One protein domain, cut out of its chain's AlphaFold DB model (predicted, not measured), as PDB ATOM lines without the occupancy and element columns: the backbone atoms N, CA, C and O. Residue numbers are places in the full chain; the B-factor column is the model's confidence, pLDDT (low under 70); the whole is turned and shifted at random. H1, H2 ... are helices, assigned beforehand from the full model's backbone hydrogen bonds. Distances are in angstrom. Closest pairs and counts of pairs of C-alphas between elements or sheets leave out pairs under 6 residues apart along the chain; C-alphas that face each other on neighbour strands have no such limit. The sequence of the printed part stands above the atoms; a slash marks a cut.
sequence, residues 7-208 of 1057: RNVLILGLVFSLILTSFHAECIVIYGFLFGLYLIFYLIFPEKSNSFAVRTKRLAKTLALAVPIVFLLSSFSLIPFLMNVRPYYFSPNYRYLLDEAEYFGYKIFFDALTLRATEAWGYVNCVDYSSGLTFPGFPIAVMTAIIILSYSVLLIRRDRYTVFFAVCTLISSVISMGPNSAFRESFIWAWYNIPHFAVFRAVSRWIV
ATOM      1  N   ARG A   7     233.105 261.309 338.231       80.19
ATOM      2  CA  ARG A   7     231.730 261.816 338.398       80.19
ATOM      3  C   ARG A   7     231.452 262.467 339.760       80.19
ATOM      4  O   ARG A   7     230.809 263.505 339.809       80.19
ATOM      5  N   ASN A   8     231.918 261.877 340.861       82.44
ATOM      6  CA  ASN A   8     231.658 262.412 342.201       82.44
ATOM      7  C   ASN A   8     232.445 263.698 342.465       82.44
ATOM      8  O   ASN A   8     231.980 264.536 343.222       82.44
ATOM      9  N   VAL A   9     233.632 263.833 341.868       83.25
ATOM     10  CA  VAL A   9     234.453 265.044 341.969       83.25
ATOM     11  C   VAL A   9     233.857 266.163 341.115       83.25
ATOM     12  O   VAL A   9     233.816 267.296 341.569       83.25
ATOM     13  N   LEU A  10     233.317 265.836 339.935       83.31
ATOM     14  CA  LEU A  10     232.603 266.805 339.096       83.31
ATOM     15  C   LEU A  10     231.336 267.332 339.792       83.31
ATOM     16  O   LEU A  10     231.123 268.536 339.843       83.31
ATOM     17  N   ILE A  11     230.530 266.439 340.384       85.00
ATOM     18  CA  ILE A  11     229.348 266.831 341.176       85.00
ATOM     19  C   ILE A  11     229.763 267.680 342.382       85.00
ATOM     20  O   ILE A  11     229.110 268.673 342.674       85.00
ATOM     21  N   LEU A  12     230.853 267.308 343.065       85.56
ATOM     22  CA  LEU A  12     231.394 268.100 344.169       85.56
ATOM     23  C   LEU A  12     231.750 269.517 343.700       85.56
ATOM     24  O   LEU A  12     231.331 270.471 344.338       85.56
ATOM     25  N   GLY A  13     232.462 269.652 342.577       87.25
ATOM     26  CA  GLY A  13     232.825 270.951 342.010       87.25
ATOM     27  C   GLY A  13     231.612 271.816 341.659       87.25
ATOM     28  O   GLY A  13     231.577 272.983 342.031       87.25
ATOM     29  N   LEU A  14     230.580 271.234 341.037       87.31
ATOM     30  CA  LEU A  14     229.326 271.935 340.725       87.31
ATOM     31  C   LEU A  14     228.597 272.419 341.983       87.31
ATOM     32  O   LEU A  14     228.207 273.578 342.059       87.31
ATOM     33  N   VAL A  15     228.431 271.549 342.985       85.88
ATOM     34  CA  VAL A  15     227.732 271.902 344.233       85.88
ATOM     35  C   VAL A  15     228.492 272.982 345.001       85.88
ATOM     36  O   VAL A  15     227.876 273.922 345.490       85.88
ATOM     37  N   PHE A  16     229.821 272.882 345.092       84.88
ATOM     38  CA  PHE A  16     230.626 273.904 345.762       84.88
ATOM     39  C   PHE A  16     230.627 275.233 345.009       84.88
ATOM     40  O   PHE A  16     230.561 276.272 345.654       84.88
ATOM     41  N   SER A  17     230.650 275.212 343.675       88.12
ATOM     42  CA  SER A  17     230.519 276.431 342.874       88.12
ATOM     43  C   SER A  17     229.158 277.099 343.080       88.12
ATOM     44  O   SER A  17     229.110 278.307 343.294       88.12
ATOM     45  N   LEU A  18     228.068 276.321 343.131       84.81
ATOM     46  CA  LEU A  18     226.736 276.832 343.467       84.81
ATOM     47  C   LEU A  18     226.725 277.468 344.865       84.81
ATOM     48  O   LEU A  18     226.268 278.593 345.015       84.81
ATOM     49  N   ILE A  19     227.284 276.799 345.878       79.56
ATOM     50  CA  ILE A  19     227.376 277.356 347.240       79.56
ATOM     51  C   ILE A  19     228.201 278.650 347.261       79.56
ATOM     52  O   ILE A  19     227.839 279.597 347.950       79.56
ATOM     53  N   LEU A  20     229.297 278.708 346.507       81.12
ATOM     54  CA  LEU A  20     230.166 279.880 346.462       81.12
ATOM     55  C   LEU A  20     229.502 281.084 345.774       81.12
ATOM     56  O   LEU A  20     229.828 282.215 346.099       81.12
ATOM     57  N   THR A  21     228.592 280.839 344.827       81.56
ATOM     58  CA  THR A  21     228.025 281.878 343.946       81.56
ATOM     59  C   THR A  21     226.575 282.246 344.251       81.56
ATOM     60  O   THR A  21     226.137 283.323 343.869       81.56
ATOM     61  N   SER A  22     225.816 281.371 344.917       70.44
ATOM     62  CA  SER A  22     224.369 281.551 345.134       70.44
ATOM     63  C   SER A  22     224.017 282.164 346.484       70.44
ATOM     64  O   SER A  22     222.846 282.420 346.748       70.44
ATOM     65  N   PHE A  23     224.996 282.346 347.369       66.81
ATOM     66  CA  PHE A  23     224.751 282.859 348.706       66.81
ATOM     67  C   PHE A  23     225.440 284.197 348.929       66.81
ATOM     68  O   PHE A  23     226.494 284.480 348.362       66.81
ATOM     69  N   HIS A  24     224.854 284.980 349.832       70.56
ATOM     70  CA  HIS A  24     225.501 286.149 350.402       70.56
ATOM     71  C   HIS A  24     226.911 285.788 350.898       70.56
ATOM     72  O   HIS A  24     227.129 284.694 351.429       70.56
ATOM     73  N   ALA A  25     227.853 286.719 350.762       65.81
ATOM     74  CA  ALA A  25     229.255 286.588 351.161       65.81
ATOM     75  C   ALA A  25     229.469 285.912 352.525       65.81
ATOM     76  O   ALA A  25     230.313 285.036 352.696       65.81
ATOM     77  N   GLU A  26     228.646 286.299 353.494       70.62
ATOM     78  CA  GLU A  26     228.610 285.748 354.846       70.62
ATOM     79  C   GLU A  26     228.453 284.217 354.868       70.62
ATOM     80  O   GLU A  26     229.136 283.501 355.598       70.62
ATOM     81  N   CYS A  27     227.606 283.650 354.014       73.19
ATOM     82  CA  CYS A  27     227.453 282.203 353.941       73.19
ATOM     83  C   CYS A  27     228.738 281.509 353.471       73.19
ATOM     84  O   CYS A  27     229.011 280.395 353.916       73.19
ATOM     85  N   ILE A  28     229.553 282.151 352.625       73.88
ATOM     86  CA  ILE A  28     230.852 281.609 352.195       73.88
ATOM     87  C   ILE A  28     231.772 281.443 353.406       73.88
ATOM     88  O   ILE A  28     232.442 280.419 353.517       73.88
ATOM     89  N   VAL A  29     231.766 282.391 354.347       77.19
ATOM     90  CA  VAL A  29     232.588 282.303 355.563       77.19
ATOM     91  C   VAL A  29     232.082 281.189 356.488       77.19
ATOM     92  O   VAL A  29     232.876 280.340 356.893       77.19
ATOM     93  N   ILE A  30     230.771 281.108 356.759       79.44
ATOM     94  CA  ILE A  30     230.190 280.055 357.620       79.44
ATOM     95  C   ILE A  30     230.408 278.660 357.014       79.44
ATOM     96  O   ILE A  30     230.909 277.748 357.680       79.44
ATOM     97  N   TYR A  31     230.041 278.469 355.744       78.56
ATOM     98  CA  TYR A  31     230.158 277.172 355.076       78.56
ATOM     99  C   TYR A  31     231.609 276.819 354.745       78.56
ATOM    100  O   TYR A  31     231.972 275.646 354.807       78.56
ATOM    101  N   GLY A  32     232.451 277.807 354.441       79.50
ATOM    102  CA  GLY A  32     233.890 277.639 354.252       79.50
ATOM    103  C   GLY A  32     234.581 277.197 355.539       79.50
ATOM    104  O   GLY A  32     235.315 276.206 355.524       79.50
ATOM    105  N   PHE A  33     234.271 277.845 356.667       81.44
ATOM    106  CA  PHE A  33     234.732 277.432 357.993       81.44
ATOM    107  C   PHE A  33     234.287 276.002 358.315       81.44
ATOM    108  O   PHE A  33     235.111 275.160 358.677       81.44
ATOM    109  N   LEU A  34     233.004 275.684 358.105       81.44
ATOM    110  CA  LEU A  34     232.474 274.333 358.303       81.44
ATOM    111  C   LEU A  34     233.187 273.307 357.418       81.44
ATOM    112  O   LEU A  34     233.514 272.210 357.872       81.44
ATOM    113  N   PHE A  35     233.408 273.635 356.147       84.38
ATOM    114  CA  PHE A  35     234.089 272.751 355.216       84.38
ATOM    115  C   PHE A  35     235.528 272.499 355.663       84.38
ATOM    116  O   PHE A  35     235.941 271.341 355.736       84.38
ATOM    117  N   GLY A  36     236.262 273.545 356.052       86.94
ATOM    118  CA  GLY A  36     237.596 273.429 356.642       86.94
ATOM    119  C   GLY A  36     237.599 272.536 357.884       86.94
ATOM    120  O   GLY A  36     238.377 271.580 357.961       86.94
ATOM    121  N   LEU A  37     236.656 272.760 358.804       87.50
ATOM    122  CA  LEU A  37     236.469 271.933 359.996       87.50
ATOM    123  C   LEU A  37     236.190 270.469 359.627       87.50
ATOM    124  O   LEU A  37     236.783 269.561 360.209       87.50
ATOM    125  N   TYR A  38     235.343 270.215 358.626       89.56
ATOM    126  CA  TYR A  38     235.064 268.869 358.127       89.56
ATOM    127  C   TYR A  38     236.308 268.200 357.542       89.56
ATOM    128  O   TYR A  38     236.516 267.008 357.767       89.56
ATOM    129  N   LEU A  39     237.143 268.933 356.799       89.69
ATOM    130  CA  LEU A  39     238.382 268.399 356.235       89.69
ATOM    131  C   LEU A  39     239.368 267.992 357.332       89.69
ATOM    132  O   LEU A  39     239.900 266.879 357.292       89.69
ATOM    133  N   ILE A  40     239.556 268.846 358.340       89.81
ATOM    134  CA  ILE A  40     240.379 268.546 359.520       89.81
ATOM    135  C   ILE A  40     239.819 267.314 360.238       89.81
ATOM    136  O   ILE A  40     240.535 266.339 360.487       89.81
ATOM    137  N   PHE A  41     238.509 267.298 360.483       90.19
ATOM    138  CA  PHE A  41     237.831 266.184 361.134       90.19
ATOM    139  C   PHE A  41     237.956 264.882 360.328       90.19
ATOM    140  O   PHE A  41     238.214 263.817 360.885       90.19
ATOM    141  N   TYR A  42     237.849 264.941 359.000       88.81
ATOM    142  CA  TYR A  42     238.034 263.797 358.108       88.81
ATOM    143  C   TYR A  42     239.438 263.186 358.231       88.81
ATOM    144  O   TYR A  42     239.576 261.953 358.213       88.81
ATOM    145  N   LEU A  43     240.466 264.026 358.366       88.81
ATOM    146  CA  LEU A  43     241.860 263.606 358.514       88.81
ATOM    147  C   LEU A  43     242.145 263.006 359.891       88.81
ATOM    148  O   LEU A  43     242.825 261.984 359.970       88.81
ATOM    149  N   ILE A  44     241.594 263.581 360.959       88.69
ATOM    150  CA  ILE A  44     241.928 263.192 362.336       88.69
ATOM    151  C   ILE A  44     241.038 262.044 362.834       88.69
ATOM    152  O   ILE A  44     241.531 261.138 363.504       88.69
ATOM    153  N   PHE A  45     239.757 261.992 362.446       87.62
ATOM    154  CA  PHE A  45     238.790 261.047 363.020       87.62
ATOM    155  C   PHE A  45     239.222 259.578 362.851       87.62
ATOM    156  O   PHE A  45     239.394 259.134 361.714       87.62
ATOM    157  N   PRO A  46     239.372 258.787 363.923       80.00
ATOM    158  CA  PRO A  46     239.935 257.442 363.840       80.00
ATOM    159  C   PRO A  46     239.043 256.493 363.019       80.00
ATOM    160  O   PRO A  46     237.859 256.319 363.299       80.00
ATOM    161  N   GLU A  47     239.603 255.846 361.988       78.81
ATOM    162  CA  GLU A  47     238.881 254.892 361.134       78.81
ATOM    163  C   GLU A  47     239.696 253.603 360.963       78.81
ATOM    164  O   GLU A  47     240.807 253.629 360.441       78.81
ATOM    165  N   LYS A  48     239.120 252.448 361.331       71.94
ATOM    166  CA  LYS A  48     239.799 251.135 361.287       71.94
ATOM    167  C   LYS A  48     240.281 250.704 359.890       71.94
ATOM    168  O   LYS A  48     241.075 249.782 359.783       71.94
ATOM    169  N   SER A  49     239.767 251.324 358.824       69.06
ATOM    170  CA  SER A  49     239.969 250.875 357.437       69.06
ATOM    171  C   SER A  49     241.003 251.669 356.633       69.06
ATOM    172  O   SER A  49     241.384 251.216 355.558       69.06
ATOM    173  N   ASN A  50     241.443 252.851 357.086       78.25
ATOM    174  CA  ASN A  50     242.388 253.687 356.333       78.25
ATOM    175  C   ASN A  50     243.353 254.420 357.276       78.25
ATOM    176  O   ASN A  50     242.910 255.124 358.181       78.25
ATOM    177  N   SER A  51     244.659 254.344 357.004       84.88
ATOM    178  CA  SER A  51     245.661 255.143 357.720       84.88
ATOM    179  C   SER A  51     245.525 256.646 357.417       84.88
ATOM    180  O   SER A  51     244.917 257.050 356.419       84.88
ATOM    181  N   PHE A  52     246.102 257.494 358.275       85.75
ATOM    182  CA  PHE A  52     246.162 258.951 358.075       85.75
ATOM    183  C   PHE A  52     246.768 259.327 356.709       85.75
ATOM    184  O   PHE A  52     246.179 260.108 355.960       85.75
ATOM    185  N   ALA A  53     247.875 258.684 356.318       85.38
ATOM    186  CA  ALA A  53     248.533 258.909 355.029       85.38
ATOM    187  C   ALA A  53     247.614 258.601 353.829       85.38
ATOM    188  O   ALA A  53     247.551 259.365 352.863       85.38
ATOM    189  N   VAL A  54     246.836 257.513 353.897       86.00
ATOM    190  CA  VAL A  54     245.891 257.141 352.830       86.00
ATOM    191  C   VAL A  54     244.761 258.165 352.707       86.00
ATOM    192  O   VAL A  54     244.361 258.506 351.591       86.00
ATOM    193  N   ARG A  55     244.245 258.674 353.831       86.62
ATOM    194  CA  ARG A  55     243.204 259.714 353.841       86.62
ATOM    195  C   ARG A  55     243.719 261.029 353.272       86.62
ATOM    196  O   ARG A  55     243.062 261.586 352.396       86.62
ATOM    197  N   THR A  56     244.920 261.436 353.669       87.88
ATOM    198  CA  THR A  56     245.600 262.630 353.153       87.88
ATOM    199  C   THR A  56     245.787 262.546 351.639       87.88
ATOM    200  O   THR A  56     245.343 263.427 350.909       87.88
ATOM    201  N   LYS A  57     246.314 261.425 351.123       87.81
ATOM    202  CA  LYS A  57     246.485 261.211 349.674       87.81
ATOM    203  C   LYS A  57     245.158 261.242 348.906       87.81
ATOM    204  O   LYS A  57     245.102 261.748 347.786       87.81
ATOM    205  N   ARG A  58     244.080 260.686 349.472       86.31
ATOM    206  CA  ARG A  58     242.739 260.730 348.856       86.31
ATOM    207  C   ARG A  58     242.145 262.135 348.869       86.31
ATOM    208  O   ARG A  58     241.504 262.510 347.887       86.31
ATOM    209  N   LEU A  59     242.345 262.882 349.953       88.06
ATOM    210  CA  LEU A  59     241.907 264.266 350.064       88.06
ATOM    211  C   LEU A  59     242.629 265.139 349.040       88.06
ATOM    212  O   LEU A  59     241.958 265.749 348.216       88.06
ATOM    213  N   ALA A  60     243.962 265.081 349.002       88.62
ATOM    214  CA  ALA A  60     244.780 265.826 348.048       88.62
ATOM    215  C   ALA A  60     244.349 265.570 346.596       88.62
ATOM    216  O   ALA A  60     244.108 266.511 345.852       88.62
ATOM    217  N   LYS A  61     244.132 264.305 346.205       87.69
ATOM    218  CA  LYS A  61     243.619 263.967 344.861       87.69
ATOM    219  C   LYS A  61     242.227 264.527 344.570       87.69
ATOM    220  O   LYS A  61     241.926 264.827 343.423       87.69
ATOM    221  N   THR A  62     241.362 264.586 345.580       88.06
ATOM    222  CA  THR A  62     240.005 265.121 345.415       88.06
ATOM    223  C   THR A  62     240.061 266.637 345.254       88.06
ATOM    224  O   THR A  62     239.447 267.158 344.331       88.06
ATOM    225  N   LEU A  63     240.839 267.327 346.094       88.69
ATOM    226  CA  LEU A  63     241.004 268.781 346.049       88.69
ATOM    227  C   LEU A  63     241.734 269.245 344.784       88.69
ATOM    228  O   LEU A  63     241.271 270.182 344.151       88.69
ATOM    229  N   ALA A  64     242.783 268.540 344.350       89.75
ATOM    230  CA  ALA A  64     243.526 268.864 343.127       89.75
ATOM    231  C   ALA A  64     242.657 268.856 341.855       89.75
ATOM    232  O   ALA A  64     243.023 269.462 340.859       89.75
ATOM    233  N   LEU A  65     241.516 268.162 341.885       87.00
ATOM    234  CA  LEU A  65     240.547 268.137 340.792       87.00
ATOM    235  C   LEU A  65     239.344 269.050 341.062       87.00
ATOM    236  O   LEU A  65     238.870 269.711 340.148       87.00
ATOM    237  N   ALA A  66     238.834 269.088 342.296       89.69
ATOM    238  CA  ALA A  66     237.655 269.877 342.640       89.69
ATOM    239  C   ALA A  66     237.944 271.383 342.682       89.69
ATOM    240  O   ALA A  66     237.136 272.147 342.173       89.69
ATOM    241  N   VAL A  67     239.077 271.812 343.251       91.19
ATOM    242  CA  VAL A  67     239.400 273.239 343.424       91.19
ATOM    243  C   VAL A  67     239.507 273.968 342.081       91.19
ATOM    244  O   VAL A  67     238.821 274.977 341.937       91.19
ATOM    245  N   PRO A  68     240.243 273.463 341.066       93.31
ATOM    246  CA  PRO A  68     240.266 274.112 339.756       93.31
ATOM    247  C   PRO A  68     238.885 274.173 339.101       93.31
ATOM    248  O   PRO A  68     238.549 275.173 338.487       93.31
ATOM    249  N   ILE A  69     238.057 273.132 339.262       92.06
ATOM    250  CA  ILE A  69     236.690 273.120 338.723       92.06
ATOM    251  C   ILE A  69     235.824 274.185 339.395       92.06
ATOM    252  O   ILE A  69     235.111 274.899 338.700       92.06
ATOM    253  N   VAL A  70     235.873 274.292 340.727       92.94
ATOM    254  CA  VAL A  70     235.132 275.321 341.472       92.94
ATOM    255  C   VAL A  70     235.598 276.707 341.046       92.94
ATOM    256  O   VAL A  70     234.761 277.546 340.744       92.94
ATOM    257  N   PHE A  71     236.914 276.924 340.963       94.06
ATOM    258  CA  PHE A  71     237.484 278.192 340.517       94.06
ATOM    259  C   PHE A  71     236.996 278.567 339.116       94.06
ATOM    260  O   PHE A  71     236.487 279.665 338.923       94.06
ATOM    261  N   LEU A  72     237.098 277.643 338.158       95.00
ATOM    262  CA  LEU A  72     236.694 277.876 336.775       95.00
ATOM    263  C   LEU A  72     235.184 278.105 336.643       95.00
ATOM    264  O   LEU A  72     234.769 279.032 335.966       95.00
ATOM    265  N   LEU A  73     234.353 277.313 337.325       93.56
ATOM    266  CA  LEU A  73     232.899 277.506 337.316       93.56
ATOM    267  C   LEU A  73     232.471 278.821 337.977       93.56
ATOM    268  O   LEU A  73     231.514 279.443 337.526       93.56
ATOM    269  N   SER A  74     233.189 279.264 339.007       92.81
ATOM    270  CA  SER A  74     232.922 280.510 339.733       92.81
ATOM    271  C   SER A  74     233.787 281.687 339.263       92.81
ATOM    272  O   SER A  74     233.845 282.706 339.950       92.81
ATOM    273  N   SER A  75     234.462 281.577 338.112       94.62
ATOM    274  CA  SER A  75     235.401 282.596 337.623       94.62
ATOM    275  C   SER A  75     234.736 283.947 337.369       94.62
ATOM    276  O   SER A  75     235.350 284.964 337.673       94.62
ATOM    277  N   PHE A  76     233.471 283.973 336.937       90.62
ATOM    278  CA  PHE A  76     232.686 285.208 336.762       90.62
ATOM    279  C   PHE A  76     232.593 286.084 338.022       90.62
ATOM    280  O   PHE A  76     232.419 287.289 337.914       90.62
ATOM    281  N   SER A  77     232.716 285.493 339.213       88.00
ATOM    282  CA  SER A  77     232.705 286.218 340.488       88.00
ATOM    283  C   SER A  77     234.103 286.303 341.106       88.00
ATOM    284  O   SER A  77     234.485 287.342 341.641       88.00
ATOM    285  N   LEU A  78     234.903 285.236 340.996       89.62
ATOM    286  CA  LEU A  78     236.233 285.170 341.602       89.62
ATOM    287  C   LEU A  78     237.277 286.026 340.883       89.62
ATOM    288  O   LEU A  78     238.134 286.589 341.556       89.62
ATOM    289  N   ILE A  79     237.244 286.125 339.551       93.25
ATOM    290  CA  ILE A  79     238.233 286.920 338.810       93.25
ATOM    291  C   ILE A  79     238.062 288.412 339.108       93.25
ATOM    292  O   ILE A  79     239.043 288.997 339.570       93.25
ATOM    293  N   PRO A  80     236.867 289.027 338.969       90.44
ATOM    294  CA  PRO A  80     236.663 290.416 339.388       90.44
ATOM    295  C   PRO A  80     237.113 290.653 340.829       90.44
ATOM    296  O   PRO A  80     237.879 291.575 341.099       90.44
ATOM    297  N   PHE A  81     236.751 289.746 341.741       86.94
ATOM    298  CA  PHE A  81     237.149 289.825 343.143       86.94
ATOM    299  C   PHE A  81     238.674 289.825 343.343       86.94
ATOM    300  O   PHE A  81     239.191 290.639 344.109       86.94
ATOM    301  N   LEU A  82     239.402 288.932 342.663       88.88
ATOM    302  CA  LEU A  82     240.867 288.837 342.734       88.88
ATOM    303  C   LEU A  82     241.570 290.028 342.074       88.88
ATOM    304  O   LEU A  82     242.654 290.402 342.512       88.88
ATOM    305  N   MET A  83     240.939 290.642 341.074       89.69
ATOM    306  CA  MET A  83     241.410 291.864 340.411       89.69
ATOM    307  C   MET A  83     240.940 293.141 341.130       89.69
ATOM    308  O   MET A  83     241.063 294.239 340.596       89.69
ATOM    309  N   ASN A  84     240.418 292.998 342.355       85.06
ATOM    310  CA  ASN A  84     239.932 294.073 343.218       85.06
ATOM    311  C   ASN A  84     238.745 294.880 342.650       85.06
ATOM    312  O   ASN A  84     238.491 295.999 343.085       85.06
ATOM    313  N   VAL A  85     237.976 294.291 341.732       88.50
ATOM    314  CA  VAL A  85     236.659 294.774 341.291       88.50
ATOM    315  C   VAL A  85     235.602 294.131 342.182       88.50
ATOM    316  O   VAL A  85     234.974 293.128 341.837       88.50
ATOM    317  N   ARG A  86     235.476 294.658 343.398       83.19
ATOM    318  CA  ARG A  86     234.576 294.135 344.431       83.19
ATOM    319  C   ARG A  86     234.057 295.263 345.322       83.19
ATOM    320  O   ARG A  86     234.780 296.231 345.537       83.19
ATOM    321  N   PRO A  87     232.855 295.115 345.901       77.94
ATOM    322  CA  PRO A  87     232.358 296.039 346.915       77.94
ATOM    323  C   PRO A  87     233.310 296.199 348.110       77.94
ATOM    324  O   PRO A  87     233.922 295.221 348.553       77.94
ATOM    325  N   TYR A  88     233.358 297.398 348.699       77.31
ATOM    326  CA  TYR A  88     234.211 297.704 349.856       77.31
ATOM    327  C   TYR A  88     233.968 296.791 351.066       77.31
ATOM    328  O   TYR A  88     234.914 296.482 351.783       77.31
ATOM    329  N   TYR A  89     232.751 296.275 351.274       74.94
ATOM    330  CA  TYR A  89     232.478 295.361 352.394       74.94
ATOM    331  C   TYR A  89     233.251 294.027 352.316       74.94
ATOM    332  O   TYR A  89     233.359 293.301 353.302       74.94
ATOM    333  N   PHE A  90     233.822 293.696 351.153       75.31
ATOM    334  CA  PHE A  90     234.751 292.577 350.978       75.31
ATOM    335  C   PHE A  90     236.223 292.946 351.197       75.31
ATOM    336  O   PHE A  90     237.105 292.096 351.051       75.31
ATOM    337  N   SER A  91     236.514 294.207 351.504       75.44
ATOM    338  CA  SER A  91     237.849 294.664 351.867       75.44
ATOM    339  C   SER A  91     238.276 294.043 353.200       75.44
ATOM    340  O   SER A  91     237.452 293.905 354.104       75.44
ATOM    341  N   PRO A  92     239.565 293.711 353.379       72.00
ATOM    342  CA  PRO A  92     240.110 293.356 354.690       72.00
ATOM    343  C   PRO A  92     239.916 294.450 355.752       72.00
ATOM    344  O   PRO A  92     239.933 294.146 356.939       72.00
ATOM    345  N   ASN A  93     239.722 295.703 355.323       73.50
ATOM    346  CA  ASN A  93     239.536 296.855 356.205       73.50
ATOM    347  C   ASN A  93     238.088 297.017 356.692       73.50
ATOM    348  O   ASN A  93     237.839 297.804 357.603       73.50
ATOM    349  N   TYR A  94     237.130 296.316 356.079       79.19
ATOM    350  CA  TYR A  94     235.734 296.395 356.484       79.19
ATOM    351  C   TYR A  94     235.468 295.518 357.711       79.19
ATOM    352  O   TYR A  94     235.728 294.311 357.701       79.19
ATOM    353  N   ARG A  95     234.915 296.131 358.758       82.56
ATOM    354  CA  ARG A  95     234.559 295.483 360.021       82.56
ATOM    355  C   ARG A  95     233.366 296.194 360.653       82.56
ATOM    356  O   ARG A  95     233.309 297.420 360.636       82.56
ATOM    357  N   TYR A  96     232.438 295.420 361.204       87.12
ATOM    358  CA  TYR A  96     231.416 295.935 362.113       87.12
ATOM    359  C   TYR A  96     232.017 296.196 363.495       87.12
ATOM    360  O   TYR A  96     233.133 295.756 363.802       87.12
ATOM    361  N   LEU A  97     231.269 296.895 364.343       88.25
ATOM    362  CA  LEU A  97     231.693 297.174 365.711       88.25
ATOM    363  C   LEU A  97     231.487 295.935 366.588       88.25
ATOM    364  O   LEU A  97     230.538 295.166 366.399       88.25
ATOM    365  N   LEU A  98     232.370 295.734 367.569       88.06
ATOM    366  CA  LEU A  98     232.282 294.574 368.462       88.06
ATOM    367  C   LEU A  98     230.989 294.601 369.294       88.06
ATOM    368  O   LEU A  98     230.382 293.556 369.534       88.06
ATOM    369  N   ASP A  99     230.542 295.798 369.671       89.12
ATOM    370  CA  ASP A  99     229.317 296.018 370.444       89.12
ATOM    371  C   ASP A  99     228.066 295.547 369.683       89.12
ATOM    372  O   ASP A  99     227.131 295.012 370.281       89.12
ATOM    373  N   GLU A 100     228.055 295.664 368.351       89.25
ATOM    374  CA  GLU A 100     226.955 295.148 367.533       89.25
ATOM    375  C   GLU A 100     226.922 293.615 367.562       89.25
ATOM    376  O   GLU A 100     225.858 293.017 367.732       89.25
ATOM    377  N   ALA A 101     228.083 292.962 367.468       90.06
ATOM    378  CA  ALA A 101     228.183 291.511 367.608       90.06
ATOM    379  C   ALA A 101     227.742 291.030 368.996       90.06
ATOM    380  O   ALA A 101     227.116 289.974 369.123       90.06
ATOM    381  N   GLU A 102     228.034 291.797 370.047       90.19
ATOM    382  CA  GLU A 102     227.509 291.522 371.380       90.19
ATOM    383  C   GLU A 102     225.985 291.661 371.413       90.19
ATOM    384  O   GLU A 102     225.304 290.760 371.914       90.19
ATOM    385  N   TYR A 103     225.436 292.736 370.849       89.88
ATOM    386  CA  TYR A 103     223.999 293.006 370.813       89.88
ATOM    387  C   TYR A 103     223.213 291.916 370.068       89.88
ATOM    388  O   TYR A 103     222.265 291.362 370.624       89.88
ATOM    389  N   PHE A 104     223.643 291.542 368.860       90.31
ATOM    390  CA  PHE A 104     222.946 290.570 368.008       90.31
ATOM    391  C   PHE A 104     223.286 289.097 368.302       90.31
ATOM    392  O   PHE A 104     222.815 288.201 367.596       90.31
ATOM    393  N   GLY A 105     224.116 288.817 369.307       91.94
ATOM    394  CA  GLY A 105     224.447 287.459 369.732       91.94
ATOM    395  C   GLY A 105     223.426 286.851 370.695       91.94
ATOM    396  O   GLY A 105     222.769 287.543 371.472       91.94
ATOM    397  N   TYR A 106     223.332 285.519 370.700       93.06
ATOM    398  CA  TYR A 106     222.581 284.795 371.729       93.06
ATOM    399  C   TYR A 106     223.134 285.093 373.128       93.06
ATOM    400  O   TYR A 106     224.324 284.922 373.386       93.06
ATOM    401  N   LYS A 107     222.252 285.459 374.061       92.00
ATOM    402  CA  LYS A 107     222.640 285.747 375.451       92.00
ATOM    403  C   LYS A 107     222.806 284.485 376.301       92.00
ATOM    404  O   LYS A 107     223.614 284.461 377.222       92.00
ATOM    405  N   ILE A 108     222.067 283.420 375.981       91.81
ATOM    406  CA  ILE A 108     222.042 282.169 376.752       91.81
ATOM    407  C   ILE A 108     222.368 280.988 375.832       91.81
ATOM    408  O   ILE A 108     221.744 280.799 374.788       91.81
ATOM    409  N   PHE A 109     223.312 280.137 376.252       92.19
ATOM    410  CA  PHE A 109     223.733 278.960 375.476       92.19
ATOM    411  C   PHE A 109     222.583 277.990 375.185       92.19
ATOM    412  O   PHE A 109     222.505 277.426 374.097       92.19
ATOM    413  N   PHE A 110     221.680 277.793 376.146       89.62
ATOM    414  CA  PHE A 110     220.524 276.919 375.967       89.62
ATOM    415  C   PHE A 110     219.580 277.423 374.868       89.62
ATOM    416  O   PHE A 110     219.078 276.621 374.080       89.62
ATOM    417  N   ASP A 111     219.385 278.737 374.759       88.75
ATOM    418  CA  ASP A 111     218.546 279.331 373.717       88.75
ATOM    419  C   ASP A 111     219.184 279.145 372.333       88.75
ATOM    420  O   ASP A 111     218.498 278.735 371.396       88.75
ATOM    421  N   ALA A 112     220.509 279.314 372.231       91.81
ATOM    422  CA  ALA A 112     221.269 279.009 371.018       91.81
ATOM    423  C   ALA A 112     221.152 277.523 370.641       91.81
ATOM    424  O   ALA A 112     220.744 277.174 369.534       91.81
ATOM    425  N   LEU A 113     221.446 276.617 371.578       91.06
ATOM    426  CA  LEU A 113     221.394 275.169 371.360       91.06
ATOM    427  C   LEU A 113     220.015 274.702 370.883       91.06
ATOM    428  O   LEU A 113     219.925 273.748 370.114       91.06
ATOM    429  N   THR A 114     218.951 275.353 371.341       86.69
ATOM    430  CA  THR A 114     217.566 274.955 371.071       86.69
ATOM    431  C   THR A 114     216.907 275.768 369.958       86.69
ATOM    432  O   THR A 114     215.722 275.570 369.698       86.69
ATOM    433  N   LEU A 115     217.690 276.604 369.261       86.44
ATOM    434  CA  LEU A 115     217.263 277.461 368.151       86.44
ATOM    435  C   LEU A 115     216.113 278.409 368.513       86.44
ATOM    436  O   LEU A 115     215.243 278.671 367.682       86.44
ATOM    437  N   ARG A 116     216.071 278.915 369.749       82.31
ATOM    438  CA  ARG A 116     215.089 279.954 370.082       82.31
ATOM    439  C   ARG A 116     215.360 281.205 369.252       82.31
ATOM    440  O   ARG A 116     216.509 281.492 368.917       82.31
ATOM    441  N   ALA A 117     214.302 281.919 368.885       78.06
ATOM    442  CA  ALA A 117     214.437 283.125 368.082       78.06
ATOM    443  C   ALA A 117     215.274 284.180 368.827       78.06
ATOM    444  O   ALA A 117     215.157 284.336 370.040       78.06
ATOM    445  N   THR A 118     216.133 284.872 368.082       77.25
ATOM    446  CA  THR A 118     216.839 286.083 368.514       77.25
ATOM    447  C   THR A 118     216.333 287.203 367.623       77.25
ATOM    448  O   THR A 118     216.910 287.474 366.578       77.25
ATOM    449  N   GLU A 119     215.173 287.759 367.975       72.69
ATOM    450  CA  GLU A 119     214.581 288.848 367.204       72.69
ATOM    451  C   GLU A 119     214.948 290.183 367.842       72.69
ATOM    452  O   GLU A 119     214.699 290.404 369.028       72.69
ATOM    453  N   ALA A 120     215.561 291.053 367.045       69.00
ATOM    454  CA  ALA A 120     215.945 292.398 367.462       69.00
ATOM    455  C   ALA A 120     215.080 293.474 366.786       69.00
ATOM    456  O   ALA A 120     215.097 294.617 367.231       69.00
ATOM    457  N   TRP A 121     214.314 293.118 365.742       67.94
ATOM    458  CA  TRP A 121     213.517 294.057 364.947       67.94
ATOM    459  C   TRP A 121     212.204 293.420 364.450       67.94
ATOM    460  O   TRP A 121     212.010 292.212 364.507       67.94
ATOM    461  N   GLY A 122     211.253 294.215 363.956       72.75
ATOM    462  CA  GLY A 122     210.060 293.689 363.279       72.75
ATOM    463  C   GLY A 122     209.079 292.943 364.198       72.75
ATOM    464  O   GLY A 122     208.280 293.572 364.891       72.75
ATOM    465  N   TYR A 123     209.109 291.602 364.200       71.94
ATOM    466  CA  TYR A 123     208.097 290.765 364.873       71.94
ATOM    467  C   TYR A 123     208.020 290.966 366.387       71.94
ATOM    468  O   TYR A 123     206.942 290.776 366.945       71.94
ATOM    469  N   VAL A 124     209.108 291.389 367.039       75.81
ATOM    470  CA  VAL A 124     209.125 291.692 368.483       75.81
ATOM    471  C   VAL A 124     208.065 292.729 368.885       75.81
ATOM    472  O   VAL A 124     207.563 292.694 370.005       75.81
ATOM    473  N   ASN A 125     207.658 293.597 367.952       74.75
ATOM    474  CA  ASN A 125     206.624 294.609 368.169       74.75
ATOM    475  C   ASN A 125     205.193 294.051 368.056       74.75
ATOM    476  O   ASN A 125     204.244 294.684 368.510       74.75
ATOM    477  N   CYS A 126     205.025 292.877 367.440       73.88
ATOM    478  CA  CYS A 126     203.725 292.271 367.135       73.88
ATOM    479  C   CYS A 126     203.439 290.993 367.934       73.88
ATOM    480  O   CYS A 126     202.280 290.639 368.151       73.88
ATOM    481  N   VAL A 127     204.480 290.253 368.312       78.88
ATOM    482  CA  VAL A 127     204.376 288.971 369.003       78.88
ATOM    483  C   VAL A 127     205.582 288.789 369.915       78.88
ATOM    484  O   VAL A 127     206.716 289.071 369.533       78.88
ATOM    485  N   ASP A 128     205.348 288.271 371.119       81.62
ATOM    486  CA  ASP A 128     206.441 287.791 371.960       81.62
ATOM    487  C   ASP A 128     207.128 286.623 371.240       81.62
ATOM    488  O   ASP A 128     206.607 285.508 371.198       81.62
ATOM    489  N   TYR A 129     208.297 286.870 370.655       77.56
ATOM    490  CA  TYR A 129     209.017 285.869 369.872       77.56
ATOM    491  C   TYR A 129     209.443 284.650 370.707       77.56
ATOM    492  O   TYR A 129     209.724 283.587 370.148       77.56
ATOM    493  N   SER A 130     209.491 284.778 372.038       73.50
ATOM    494  CA  SER A 130     209.895 283.697 372.934       73.50
ATOM    495  C   SER A 130     208.794 282.649 373.132       73.50
ATOM    496  O   SER A 130     209.100 281.470 373.334       73.50
ATOM    497  N   SER A 131     207.522 283.053 373.030       75.44
ATOM    498  CA  SER A 131     206.373 282.191 373.332       75.44
ATOM    499  C   SER A 131     205.259 282.224 372.276       75.44
ATOM    500  O   SER A 131     204.677 281.187 371.941       75.44
ATOM    501  N   GLY A 132     205.007 283.388 371.686       76.94
ATOM    502  CA  GLY A 132     203.880 283.683 370.806       76.94
ATOM    503  C   GLY A 132     204.018 283.202 369.361       76.94
ATOM    504  O   GLY A 132     203.037 283.242 368.623       76.94
ATOM    505  N   LEU A 133     205.189 282.700 368.947       78.25
ATOM    506  CA  LEU A 133     205.345 282.053 367.633       78.25
ATOM    507  C   LEU A 133     204.710 280.652 367.587       78.25
ATOM    508  O   LEU A 133     204.351 280.155 366.516       78.25
ATOM    509  N   THR A 134     204.552 280.024 368.752       81.75
ATOM    510  CA  THR A 134     204.086 278.640 368.879       81.75
ATOM    511  C   THR A 134     202.575 278.537 369.081       81.75
ATOM    512  O   THR A 134     201.897 279.522 369.373       81.75
ATOM    513  N   PHE A 135     202.027 277.331 368.909       84.69
ATOM    514  CA  PHE A 135     200.609 277.066 369.153       84.69
ATOM    515  C   PHE A 135     200.214 277.466 370.592       84.69
ATOM    516  O   PHE A 135     200.841 276.984 371.541       84.69
ATOM    517  N   PRO A 136     199.168 278.295 370.788       83.25
ATOM    518  CA  PRO A 136     198.761 278.761 372.110       83.25
ATOM    519  C   PRO A 136     198.519 277.614 373.098       83.25
ATOM    520  O   PRO A 136     197.795 276.664 372.810       83.25
ATOM    521  N   GLY A 137     199.135 277.699 374.280       78.75
ATOM    522  CA  GLY A 137     199.022 276.677 375.327       78.75
ATOM    523  C   GLY A 137     199.843 275.403 375.086       78.75
ATOM    524  O   GLY A 137     199.847 274.516 375.940       78.75
ATOM    525  N   PHE A 138     200.572 275.292 373.968       80.88
ATOM    526  CA  PHE A 138     201.484 274.178 373.736       80.88
ATOM    527  C   PHE A 138     202.815 274.386 374.489       80.88
ATOM    528  O   PHE A 138     203.461 275.419 374.313       80.88
ATOM    529  N   PRO A 139     203.300 273.424 375.299       78.69
ATOM    530  CA  PRO A 139     204.534 273.627 376.053       78.69
ATOM    531  C   PRO A 139     205.770 273.508 375.147       78.69
ATOM    532  O   PRO A 139     206.172 272.410 374.753       78.69
ATOM    533  N   ILE A 140     206.432 274.637 374.882       73.56
ATOM    534  CA  ILE A 140     207.656 274.732 374.057       73.56
ATOM    535  C   ILE A 140     208.745 273.754 374.526       73.56
ATOM    536  O   ILE A 140     209.423 273.121 373.713       73.56
ATOM    537  N   ALA A 141     208.850 273.550 375.843       76.25
ATOM    538  CA  ALA A 141     209.803 272.631 376.459       76.25
ATOM    539  C   ALA A 141     209.702 271.185 375.932       76.25
ATOM    540  O   ALA A 141     210.713 270.484 375.875       76.25
ATOM    541  N   VAL A 142     208.515 270.735 375.501       76.19
ATOM    542  CA  VAL A 142     208.312 269.374 374.975       76.19
ATOM    543  C   VAL A 142     209.042 269.189 373.642       76.19
ATOM    544  O   VAL A 142     209.627 268.134 373.418       76.19
ATOM    545  N   MET A 143     209.082 270.203 372.772       70.75
ATOM    546  CA  MET A 143     209.819 270.122 371.500       70.75
ATOM    547  C   MET A 143     211.324 270.249 371.701       70.75
ATOM    548  O   MET A 143     212.094 269.492 371.110       70.75
ATOM    549  N   THR A 144     211.747 271.153 372.585       79.62
ATOM    550  CA  THR A 144     213.145 271.257 373.011       79.62
ATOM    551  C   THR A 144     213.664 269.909 373.518       79.62
ATOM    552  O   THR A 144     214.758 269.479 373.147       79.62
ATOM    553  N   ALA A 145     212.842 269.184 374.284       82.69
ATOM    554  CA  ALA A 145     213.165 267.839 374.736       82.69
ATOM    555  C   ALA A 145     213.326 266.841 373.576       82.69
ATOM    556  O   ALA A 145     214.212 265.994 373.650       82.69
ATOM    557  N   ILE A 146     212.549 266.939 372.489       80.62
ATOM    558  CA  ILE A 146     212.711 266.069 371.307       80.62
ATOM    559  C   ILE A 146     214.024 266.344 370.580       80.62
ATOM    560  O   ILE A 146     214.717 265.396 370.204       80.62
ATOM    561  N   ILE A 147     214.373 267.619 370.375       86.06
ATOM    562  CA  ILE A 147     215.634 267.998 369.725       86.06
ATOM    563  C   ILE A 147     216.795 267.401 370.515       86.06
ATOM    564  O   ILE A 147     217.619 266.689 369.944       86.06
ATOM    565  N   ILE A 148     216.802 267.584 371.838       89.12
ATOM    566  CA  ILE A 148     217.818 267.012 372.730       89.12
ATOM    567  C   ILE A 148     217.790 265.475 372.677       89.12
ATOM    568  O   ILE A 148     218.835 264.838 372.535       89.12
ATOM    569  N   LEU A 149     216.604 264.858 372.715       89.69
ATOM    570  CA  LEU A 149     216.440 263.404 372.653       89.69
ATOM    571  C   LEU A 149     216.968 262.814 371.339       89.69
ATOM    572  O   LEU A 149     217.478 261.693 371.345       89.69
ATOM    573  N   SER A 150     216.913 263.549 370.226       92.81
ATOM    574  CA  SER A 150     217.419 263.077 368.930       92.81
ATOM    575  C   SER A 150     218.926 262.777 368.946       92.81
ATOM    576  O   SER A 150     219.386 261.856 368.265       92.81
ATOM    577  N   TYR A 151     219.695 263.442 369.816       94.19
ATOM    578  CA  TYR A 151     221.124 263.167 370.009       94.19
ATOM    579  C   TYR A 151     221.392 261.827 370.704       94.19
ATOM    580  O   TYR A 151     222.514 261.322 370.640       94.19
ATOM    581  N   SER A 152     220.374 261.173 371.281       92.44
ATOM    582  CA  SER A 152     220.491 259.799 371.800       92.44
ATOM    583  C   SER A 152     220.924 258.789 370.731       92.44
ATOM    584  O   SER A 152     221.486 257.745 371.064       92.44
ATOM    585  N   VAL A 153     220.776 259.118 369.438       93.00
ATOM    586  CA  VAL A 153     221.350 258.350 368.318       93.00
ATOM    587  C   VAL A 153     222.856 258.117 368.499       93.00
ATOM    588  O   VAL A 153     223.350 257.061 368.103       93.00
ATOM    589  N   LEU A 154     223.589 259.025 369.156       93.81
ATOM    590  CA  LEU A 154     225.019 258.865 369.465       93.81
ATOM    591  C   LEU A 154     225.319 257.679 370.393       93.81
ATOM    592  O   LEU A 154     226.445 257.176 370.409       93.81
ATOM    593  N   LEU A 155     224.339 257.189 371.155       91.62
ATOM    594  CA  LEU A 155     224.487 255.971 371.958       91.62
ATOM    595  C   LEU A 155     224.534 254.715 371.079       91.62
ATOM    596  O   LEU A 155     225.150 253.723 371.456       91.62
ATOM    597  N   ILE A 156     223.916 254.773 369.898       88.00
ATOM    598  CA  ILE A 156     223.777 253.647 368.967       88.00
ATOM    599  C   ILE A 156     224.798 253.753 367.827       88.00
ATOM    600  O   ILE A 156     225.328 252.743 367.362       88.00
ATOM    601  N   ARG A 157     225.083 254.974 367.357       89.44
ATOM    602  CA  ARG A 157     225.852 255.234 366.139       89.44
ATOM    603  C   ARG A 157     226.866 256.363 366.337       89.44
ATOM    604  O   ARG A 157     226.513 257.539 366.385       89.44
ATOM    605  N   ARG A 158     228.151 255.996 366.371       90.69
ATOM    606  CA  ARG A 158     229.302 256.905 366.548       90.69
ATOM    607  C   ARG A 158     230.233 256.875 365.339       90.69
ATOM    608  O   ARG A 158     231.417 256.570 365.459       90.69
ATOM    609  N   ASP A 159     229.676 257.091 364.151       89.81
ATOM    610  CA  ASP A 159     230.498 257.220 362.949       89.81
ATOM    611  C   ASP A 159     230.943 258.670 362.741       89.81
ATOM    612  O   ASP A 159     230.494 259.583 363.433       89.81
ATOM    613  N   ARG A 160     231.852 258.888 361.785       88.50
ATOM    614  CA  ARG A 160     232.431 260.214 361.546       88.50
ATOM    615  C   ARG A 160     231.396 261.313 361.325       88.50
ATOM    616  O   ARG A 160     231.648 262.439 361.717       88.50
ATOM    617  N   TYR A 161     230.267 261.013 360.690       90.19
ATOM    618  CA  TYR A 161     229.264 262.022 360.373       90.19
ATOM    619  C   TYR A 161     228.453 262.376 361.615       90.19
ATOM    620  O   TYR A 161     228.250 263.554 361.876       90.19
ATOM    621  N   THR A 162     228.056 261.380 362.418       93.12
ATOM    622  CA  THR A 162     227.324 261.652 363.663       93.12
ATOM    623  C   THR A 162     228.182 262.417 364.661       93.12
ATOM    624  O   THR A 162     227.714 263.393 365.230       93.12
ATOM    625  N   VAL A 163     229.459 262.070 364.822       93.00
ATOM    626  CA  VAL A 163     230.337 262.835 365.724       93.00
ATOM    627  C   VAL A 163     230.633 264.233 365.171       93.00
ATOM    628  O   VAL A 163     230.589 265.194 365.930       93.00
ATOM    629  N   PHE A 164     230.867 264.374 363.861       93.69
ATOM    630  CA  PHE A 164     231.099 265.681 363.238       93.69
ATOM    631  C   PHE A 164     229.927 266.643 363.455       93.69
ATOM    632  O   PHE A 164     230.138 267.740 363.962       93.69
ATOM    633  N   PHE A 165     228.696 266.231 363.129       94.12
ATOM    634  CA  PHE A 165     227.526 267.096 363.301       94.12
ATOM    635  C   PHE A 165     227.254 267.410 364.779       94.12
ATOM    636  O   PHE A 165     226.877 268.537 365.081       94.12
ATOM    637  N   ALA A 166     227.524 266.484 365.710       94.12
ATOM    638  CA  ALA A 166     227.415 266.772 367.145       94.12
ATOM    639  C   ALA A 166     228.394 267.868 367.595       94.12
ATOM    640  O   ALA A 166     228.008 268.786 368.314       94.12
ATOM    641  N   VAL A 167     229.649 267.791 367.142       93.31
ATOM    642  CA  VAL A 167     230.664 268.820 367.410       93.31
ATOM    643  C   VAL A 167     230.268 270.149 366.762       93.31
ATOM    644  O   VAL A 167     230.386 271.192 367.400       93.31
ATOM    645  N   CYS A 168     229.738 270.118 365.536       93.50
ATOM    646  CA  CYS A 168     229.267 271.320 364.848       93.50
ATOM    647  C   CYS A 168     228.134 272.014 365.601       93.50
ATOM    648  O   CYS A 168     228.149 273.236 365.663       93.50
ATOM    649  N   THR A 169     227.200 271.270 366.207       94.62
ATOM    650  CA  THR A 169     226.139 271.865 367.035       94.62
ATOM    651  C   THR A 169     226.734 272.686 368.173       94.62
ATOM    652  O   THR A 169     226.370 273.842 368.340       94.62
ATOM    653  N   LEU A 170     227.690 272.121 368.918       93.75
ATOM    654  CA  LEU A 170     228.312 272.808 370.053       93.75
ATOM    655  C   LEU A 170     229.090 274.053 369.612       93.75
ATOM    656  O   LEU A 170     228.896 275.124 370.180       93.75
ATOM    657  N   ILE A 171     229.933 273.922 368.583       92.62
ATOM    658  CA  ILE A 171     230.734 275.038 368.058       92.62
ATOM    659  C   ILE A 171     229.823 276.154 367.537       92.62
ATOM    660  O   ILE A 171     230.018 277.314 367.877       92.62
ATOM    661  N   SER A 172     228.806 275.800 366.752       93.69
ATOM    662  CA  SER A 172     227.835 276.738 366.187       93.69
ATOM    663  C   SER A 172     227.086 277.513 367.265       93.69
ATOM    664  O   SER A 172     227.047 278.738 367.198       93.69
ATOM    665  N   SER A 173     226.564 276.821 368.283       94.62
ATOM    666  CA  SER A 173     225.843 277.456 369.387       94.62
ATOM    667  C   SER A 173     226.734 278.390 370.207       94.62
ATOM    668  O   SER A 173     226.273 279.453 370.609       94.62
ATOM    669  N   VAL A 174     228.010 278.046 370.417       94.25
ATOM    670  CA  VAL A 174     228.969 278.926 371.109       94.25
ATOM    671  C   VAL A 174     229.299 280.161 370.270       94.25
ATOM    672  O   VAL A 174     229.200 281.274 370.776       94.25
ATOM    673  N   ILE A 175     229.651 279.995 368.989       92.56
ATOM    674  CA  ILE A 175     230.009 281.126 368.118       92.56
ATOM    675  C   ILE A 175     228.808 282.060 367.918       92.56
ATOM    676  O   ILE A 175     228.983 283.274 367.910       92.56
ATOM    677  N   SER A 176     227.581 281.526 367.845       94.00
ATOM    678  CA  SER A 176     226.366 282.338 367.690       94.00
ATOM    679  C   SER A 176     226.041 283.241 368.884       94.00
ATOM    680  O   SER A 176     225.231 284.158 368.764       94.00
ATOM    681  N   MET A 177     226.658 282.998 370.042       94.56
ATOM    682  CA  MET A 177     226.573 283.893 371.199       94.56
ATOM    683  C   MET A 177     227.541 285.080 371.093       94.56
ATOM    684  O   MET A 177     227.357 286.084 371.782       94.56
ATOM    685  N   GLY A 178     228.572 284.977 370.248       92.62
ATOM    686  CA  GLY A 178     229.595 286.004 370.084       92.62
ATOM    687  C   GLY A 178     230.328 286.333 371.394       92.62
ATOM    688  O   GLY A 178     230.690 285.413 372.146       92.62
ATOM    689  N   PRO A 179     230.510 287.633 371.710       92.12
ATOM    690  CA  PRO A 179     231.113 288.089 372.965       92.12
ATOM    691  C   PRO A 179     230.356 287.659 374.234       92.12
ATOM    692  O   PRO A 179     230.958 287.622 375.302       92.12
ATOM    693  N   ASN A 180     229.075 287.272 374.136       93.50
ATOM    694  CA  ASN A 180     228.286 286.806 375.286       93.50
ATOM    695  C   ASN A 180     228.637 285.367 375.725       93.50
ATOM    696  O   ASN A 180     228.102 284.866 376.714       93.50
ATOM    697  N   SER A 181     229.472 284.646 374.968       94.00
ATOM    698  CA  SER A 181     229.831 283.260 375.281       94.00
ATOM    699  C   SER A 181     230.861 283.150 376.412       94.00
ATOM    700  O   SER A 181     231.639 284.065 376.672       94.00
ATOM    701  N   ALA A 182     230.975 281.959 377.010       91.81
ATOM    702  CA  ALA A 182     232.073 281.642 377.931       91.81
ATOM    703  C   ALA A 182     233.472 281.705 377.271       91.81
ATOM    704  O   ALA A 182     234.482 281.679 377.969       91.81
ATOM    705  N   PHE A 183     233.541 281.790 375.936       92.75
ATOM    706  CA  PHE A 183     234.769 281.905 375.147       92.75
ATOM    707  C   PHE A 183     234.974 283.327 374.595       92.75
ATOM    708  O   PHE A 183     235.620 283.495 373.559       92.75
ATOM    709  N   ARG A 184     234.432 284.347 375.281       92.31
ATOM    710  CA  ARG A 184     234.512 285.771 374.915       92.31
ATOM    711  C   ARG A 184     235.888 286.190 374.405       92.31
ATOM    712  O   ARG A 184     235.990 286.675 373.288       92.31
ATOM    713  N   GLU A 185     236.947 285.944 375.172       93.69
ATOM    714  CA  GLU A 185     238.303 286.377 374.803       93.69
ATOM    715  C   GLU A 185     238.805 285.722 373.509       93.69
ATOM    716  O   GLU A 185     239.432 286.370 372.676       93.69
ATOM    717  N   SER A 186     238.473 284.446 373.282       92.81
ATOM    718  CA  SER A 186     238.801 283.765 372.022       92.81
ATOM    719  C   SER A 186     238.001 284.323 370.843       92.81
ATOM    720  O   SER A 186     238.534 284.423 369.740       92.81
ATOM    721  N   PHE A 187     236.739 284.701 371.069       91.56
ATOM    722  CA  PHE A 187     235.907 285.346 370.056       91.56
ATOM    723  C   PHE A 187     236.441 286.737 369.698       91.56
ATOM    724  O   PHE A 187     236.582 287.046 368.521       91.56
ATOM    725  N   ILE A 188     236.792 287.552 370.696       90.88
ATOM    726  CA  ILE A 188     237.364 288.891 370.500       90.88
ATOM    727  C   ILE A 188     238.717 288.796 369.793       90.88
ATOM    728  O   ILE A 188     238.979 289.538 368.850       90.88
ATOM    729  N   TRP A 189     239.562 287.836 370.177       92.44
ATOM    730  CA  TRP A 189     240.797 287.574 369.447       92.44
ATOM    731  C   TRP A 189     240.510 287.240 367.979       92.44
ATOM    732  O   TRP A 189     241.124 287.828 367.091       92.44
ATOM    733  N   ALA A 190     239.546 286.357 367.704       88.94
ATOM    734  CA  ALA A 190     239.156 286.020 366.337       88.94
ATOM    735  C   ALA A 190     238.623 287.238 365.563       88.94
ATOM    736  O   ALA A 190     238.992 287.418 364.406       88.94
ATOM    737  N   TRP A 191     237.831 288.094 366.211       87.56
ATOM    738  CA  TRP A 191     237.296 289.340 365.654       87.56
ATOM    739  C   TRP A 191     238.380 290.246 365.080       87.56
ATOM    740  O   TRP A 191     238.237 290.731 363.960       87.56
ATOM    741  N   TYR A 192     239.489 290.406 365.804       85.25
ATOM    742  CA  TYR A 192     240.575 291.298 365.395       85.25
ATOM    743  C   TYR A 192     241.684 290.625 364.578       85.25
ATOM    744  O   TYR A 192     242.409 291.314 363.868       85.25
ATOM    745  N   ASN A 193     241.842 289.299 364.671       88.31
ATOM    746  CA  ASN A 193     242.998 288.598 364.093       88.31
ATOM    747  C   ASN A 193     242.650 287.674 362.919       88.31
ATOM    748  O   ASN A 193     243.547 287.294 362.167       88.31
ATOM    749  N   ILE A 194     241.381 287.285 362.745       85.06
ATOM    750  CA  ILE A 194     240.960 286.442 361.621       85.06
ATOM    751  C   ILE A 194     240.369 287.338 360.522       85.06
ATOM    752  O   ILE A 194     239.337 287.978 360.745       85.06
ATOM    753  N   PRO A 195     240.968 287.361 359.313       79.25
ATOM    754  CA  PRO A 195     240.450 288.143 358.198       79.25
ATOM    755  C   PRO A 195     238.976 287.841 357.921       79.25
ATOM    756  O   PRO A 195     238.574 286.678 357.854       79.25
ATOM    757  N   HIS A 196     238.183 288.897 357.742       78.62
ATOM    758  CA  HIS A 196     236.743 288.830 357.476       78.62
ATOM    759  C   HIS A 196     235.894 288.150 358.565       78.62
ATOM    760  O   HIS A 196     234.747 287.798 358.305       78.62
ATOM    761  N   PHE A 197     236.398 287.962 359.789       82.81
ATOM    762  CA  PHE A 197     235.562 287.471 360.890       82.81
ATOM    763  C   PHE A 197     234.596 288.555 361.393       82.81
ATOM    764  O   PHE A 197     233.423 288.277 361.636       82.81
ATOM    765  N   ALA A 198     235.060 289.807 361.438       85.19
ATOM    766  CA  ALA A 198     234.293 290.980 361.864       85.19
ATOM    767  C   ALA A 198     233.251 291.490 360.841       85.19
ATOM    768  O   ALA A 198     232.678 292.559 361.021       85.19
ATOM    769  N   VAL A 199     232.974 290.743 359.765       80.75
ATOM    770  CA  VAL A 199     231.903 291.085 358.802       80.75
ATOM    771  C   VAL A 199     230.520 290.622 359.275       80.75
ATOM    772  O   VAL A 199     229.513 290.963 358.664       80.75
ATOM    773  N   PHE A 200     230.443 289.849 360.364       79.56
ATOM    774  CA  PHE A 200     229.183 289.367 360.925       79.56
ATOM    775  C   PHE A 200     228.684 290.268 362.039       79.56
ATOM    776  O   PHE A 200     228.891 289.979 363.216       79.56
ATOM    777  N   ARG A 201     227.932 291.303 361.666       85.62
ATOM    778  CA  ARG A 201     227.160 292.086 362.636       85.62
ATOM    779  C   ARG A 201     226.223 291.192 363.455       85.62
ATOM    780  O   ARG A 201     226.241 291.201 364.677       85.62
ATOM    781  N   ALA A 202     225.425 290.375 362.766       88.06
ATOM    782  CA  ALA A 202     224.481 289.445 363.381       88.06
ATOM    783  C   ALA A 202     225.123 288.070 363.619       88.06
ATOM    784  O   ALA A 202     224.879 287.114 362.879       88.06
ATOM    785  N   VAL A 203     225.956 287.963 364.657       89.81
ATOM    786  CA  VAL A 203     226.675 286.716 364.981       89.81
ATOM    787  C   VAL A 203     225.741 285.538 365.275       89.81
ATOM    788  O   VAL A 203     226.124 284.392 365.044       89.81
ATOM    789  N   SER A 204     224.487 285.781 365.670       91.00
ATOM    790  CA  SER A 204     223.464 284.735 365.808       91.00
ATOM    791  C   SER A 204     223.295 283.878 364.547       91.00
ATOM    792  O   SER A 204     222.994 282.691 364.659       91.00
ATOM    793  N   ARG A 205     223.589 284.406 363.347       89.12
ATOM    794  CA  ARG A 205     223.529 283.672 362.064       89.12
ATOM    795  C   ARG A 205     224.435 282.439 362.009       89.12
ATOM    796  O   ARG A 205     224.140 281.501 361.267       89.12
ATOM    797  N   TRP A 206     225.484 282.368 362.833       89.69
ATOM    798  CA  TRP A 206     226.313 281.163 362.959       89.69
ATOM    799  C   TRP A 206     225.525 279.934 363.435       89.69
ATOM    800  O   TRP A 206     225.999 278.807 363.255       89.69
ATOM    801  N   ILE A 207     224.307 280.119 363.967       92.12
ATOM    802  CA  ILE A 207     223.415 279.047 364.420       92.12
ATOM    803  C   ILE A 207     222.899 278.138 363.295       92.12
ATOM    804  O   ILE A 207     222.457 277.015 363.552       92.12
ATOM    805  N   VAL A 208     223.004 278.561 362.030       89.31
ATOM    806  CA  VAL A 208     222.589 277.764 360.858       89.31
ATOM    807  C   VAL A 208     223.227 276.367 360.856       89.31
ATOM    808  O   VAL A 208     222.598 275.388 360.454       89.31
TER     809      VAL A 208
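AT A GLANCE: This is residues 7 to 208 of the 1057 residues of the protein "F5/8 type C domain-containing protein" of Candidatus Bathyarchaeota archaeon (UniProt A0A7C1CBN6). The model has two lobes: one holds H1 to H4, with H2 and H3 folded back as a hairpin and H1 crossing H3; the other is built round H10, which meets H2 and has H6 and H12 packed near its far end. From H6 the backbone makes a wide, open arc through H7, residues 126 to 139, H8 and H9, and comes back into H10, while residues 83 to 97 form the long link between the lobes. The printed part has 202 residues with twelve named helices, H1 to H12 in order along it, and no named strand; its class is all helix. It is only just compact, close to loose, with a radius of gyration of the C-alphas of 19.8 A, and its C-alphas span 54 by 49 by 33 A.

HOW THE PARTS SIT: H1, residues 7 to 22, is joined by a tight link to H2, residues 25 to 44. They are close but not clearly touching, at a shallow tilt of 33 degrees, only just short of steep, and run opposite ways; their closest C-alphas, of Leu 20 and Ile 28, are 6.0 A apart. H3, residues 52 to 73, touches H1 at a steep tilt of 55 degrees, the same way, with the C-alphas of Ser 17 and Val 70 closest at 4.9 A. H2 and H3 are a hairpin at a shallow tilt of 22 degrees; residues 42 to 44 of H2 alone touch residues 52 to 56 of H3, the C-alphas of Leu 43 and Arg 55 closest at 6.2 A. H4, residues 75 to 82, is close to but not clearly touching H3, about perpendicular at 82 degrees, with the C-alphas of Phe 71 and Leu 78 closest at 7.2 A. H5, residues 98 to 103, touches no helix. H6, residues 109 to 113, touches H10, residues 160 to 175, the hub, with the C-alphas of Ala 112 and Ser 173 closest at 5.1 A. H7, residues 122 to 125, touches no helix, and H8, residues 140 to 150, is near H6. H9, residues 153 to 156, meets H8 only through their link. H10 touches H2 at a steep tilt of 44 degrees, opposite ways, with the C-alphas of Phe 41 and Phe 164 closest at 7.1 A. H11, residues 184 to 193, is close to but not clearly touching H10, about perpendicular at 90 degrees, with the C-alphas of Ile 175 and Phe 187 closest at 7.5 A. H12, residues 203 to 208, touches H10 at a shallow tilt of 21 degrees, opposite ways, with the C-alphas of Ser 172 and Ile 207 closest at 5.3 A. Every O i to N i+4 pair is within hydrogen-bond range in H1, H2, H5, H6, H8, H10 and H11, against 15 of 18 in H3, 3 of 4 in H4 and 0 of 2 in H12, where 3 of 3 O i to N i+3 pairs are; H7 and H9 are too short for an i+4 pair.

IN THESE COORDINATES: H1 begins at C-alpha 7, (231.730, 261.816, 338.398), and is 22.1 A long. H2 is 28.9 A long. H3, 30.8 A, has a kink of 26 degrees near residue 62. H8 is 16.0 A long and H11 14.0 A. H10 is 22.1 A long and begins at C-alpha 160, (232.431, 260.214, 361.546). H12 ends at C-alpha 208, (222.589, 277.764, 360.858).

THE WHOLE: The C-alphas farthest apart, of Ala 53 and Cys 126, are 57.2 A apart. The printed part has no cut. The long links are H4 to H5 and H7 to H8. Mean pLDDT of the printed part is 85.5; residues 23, 25, 49, 120 and 121 are under 70.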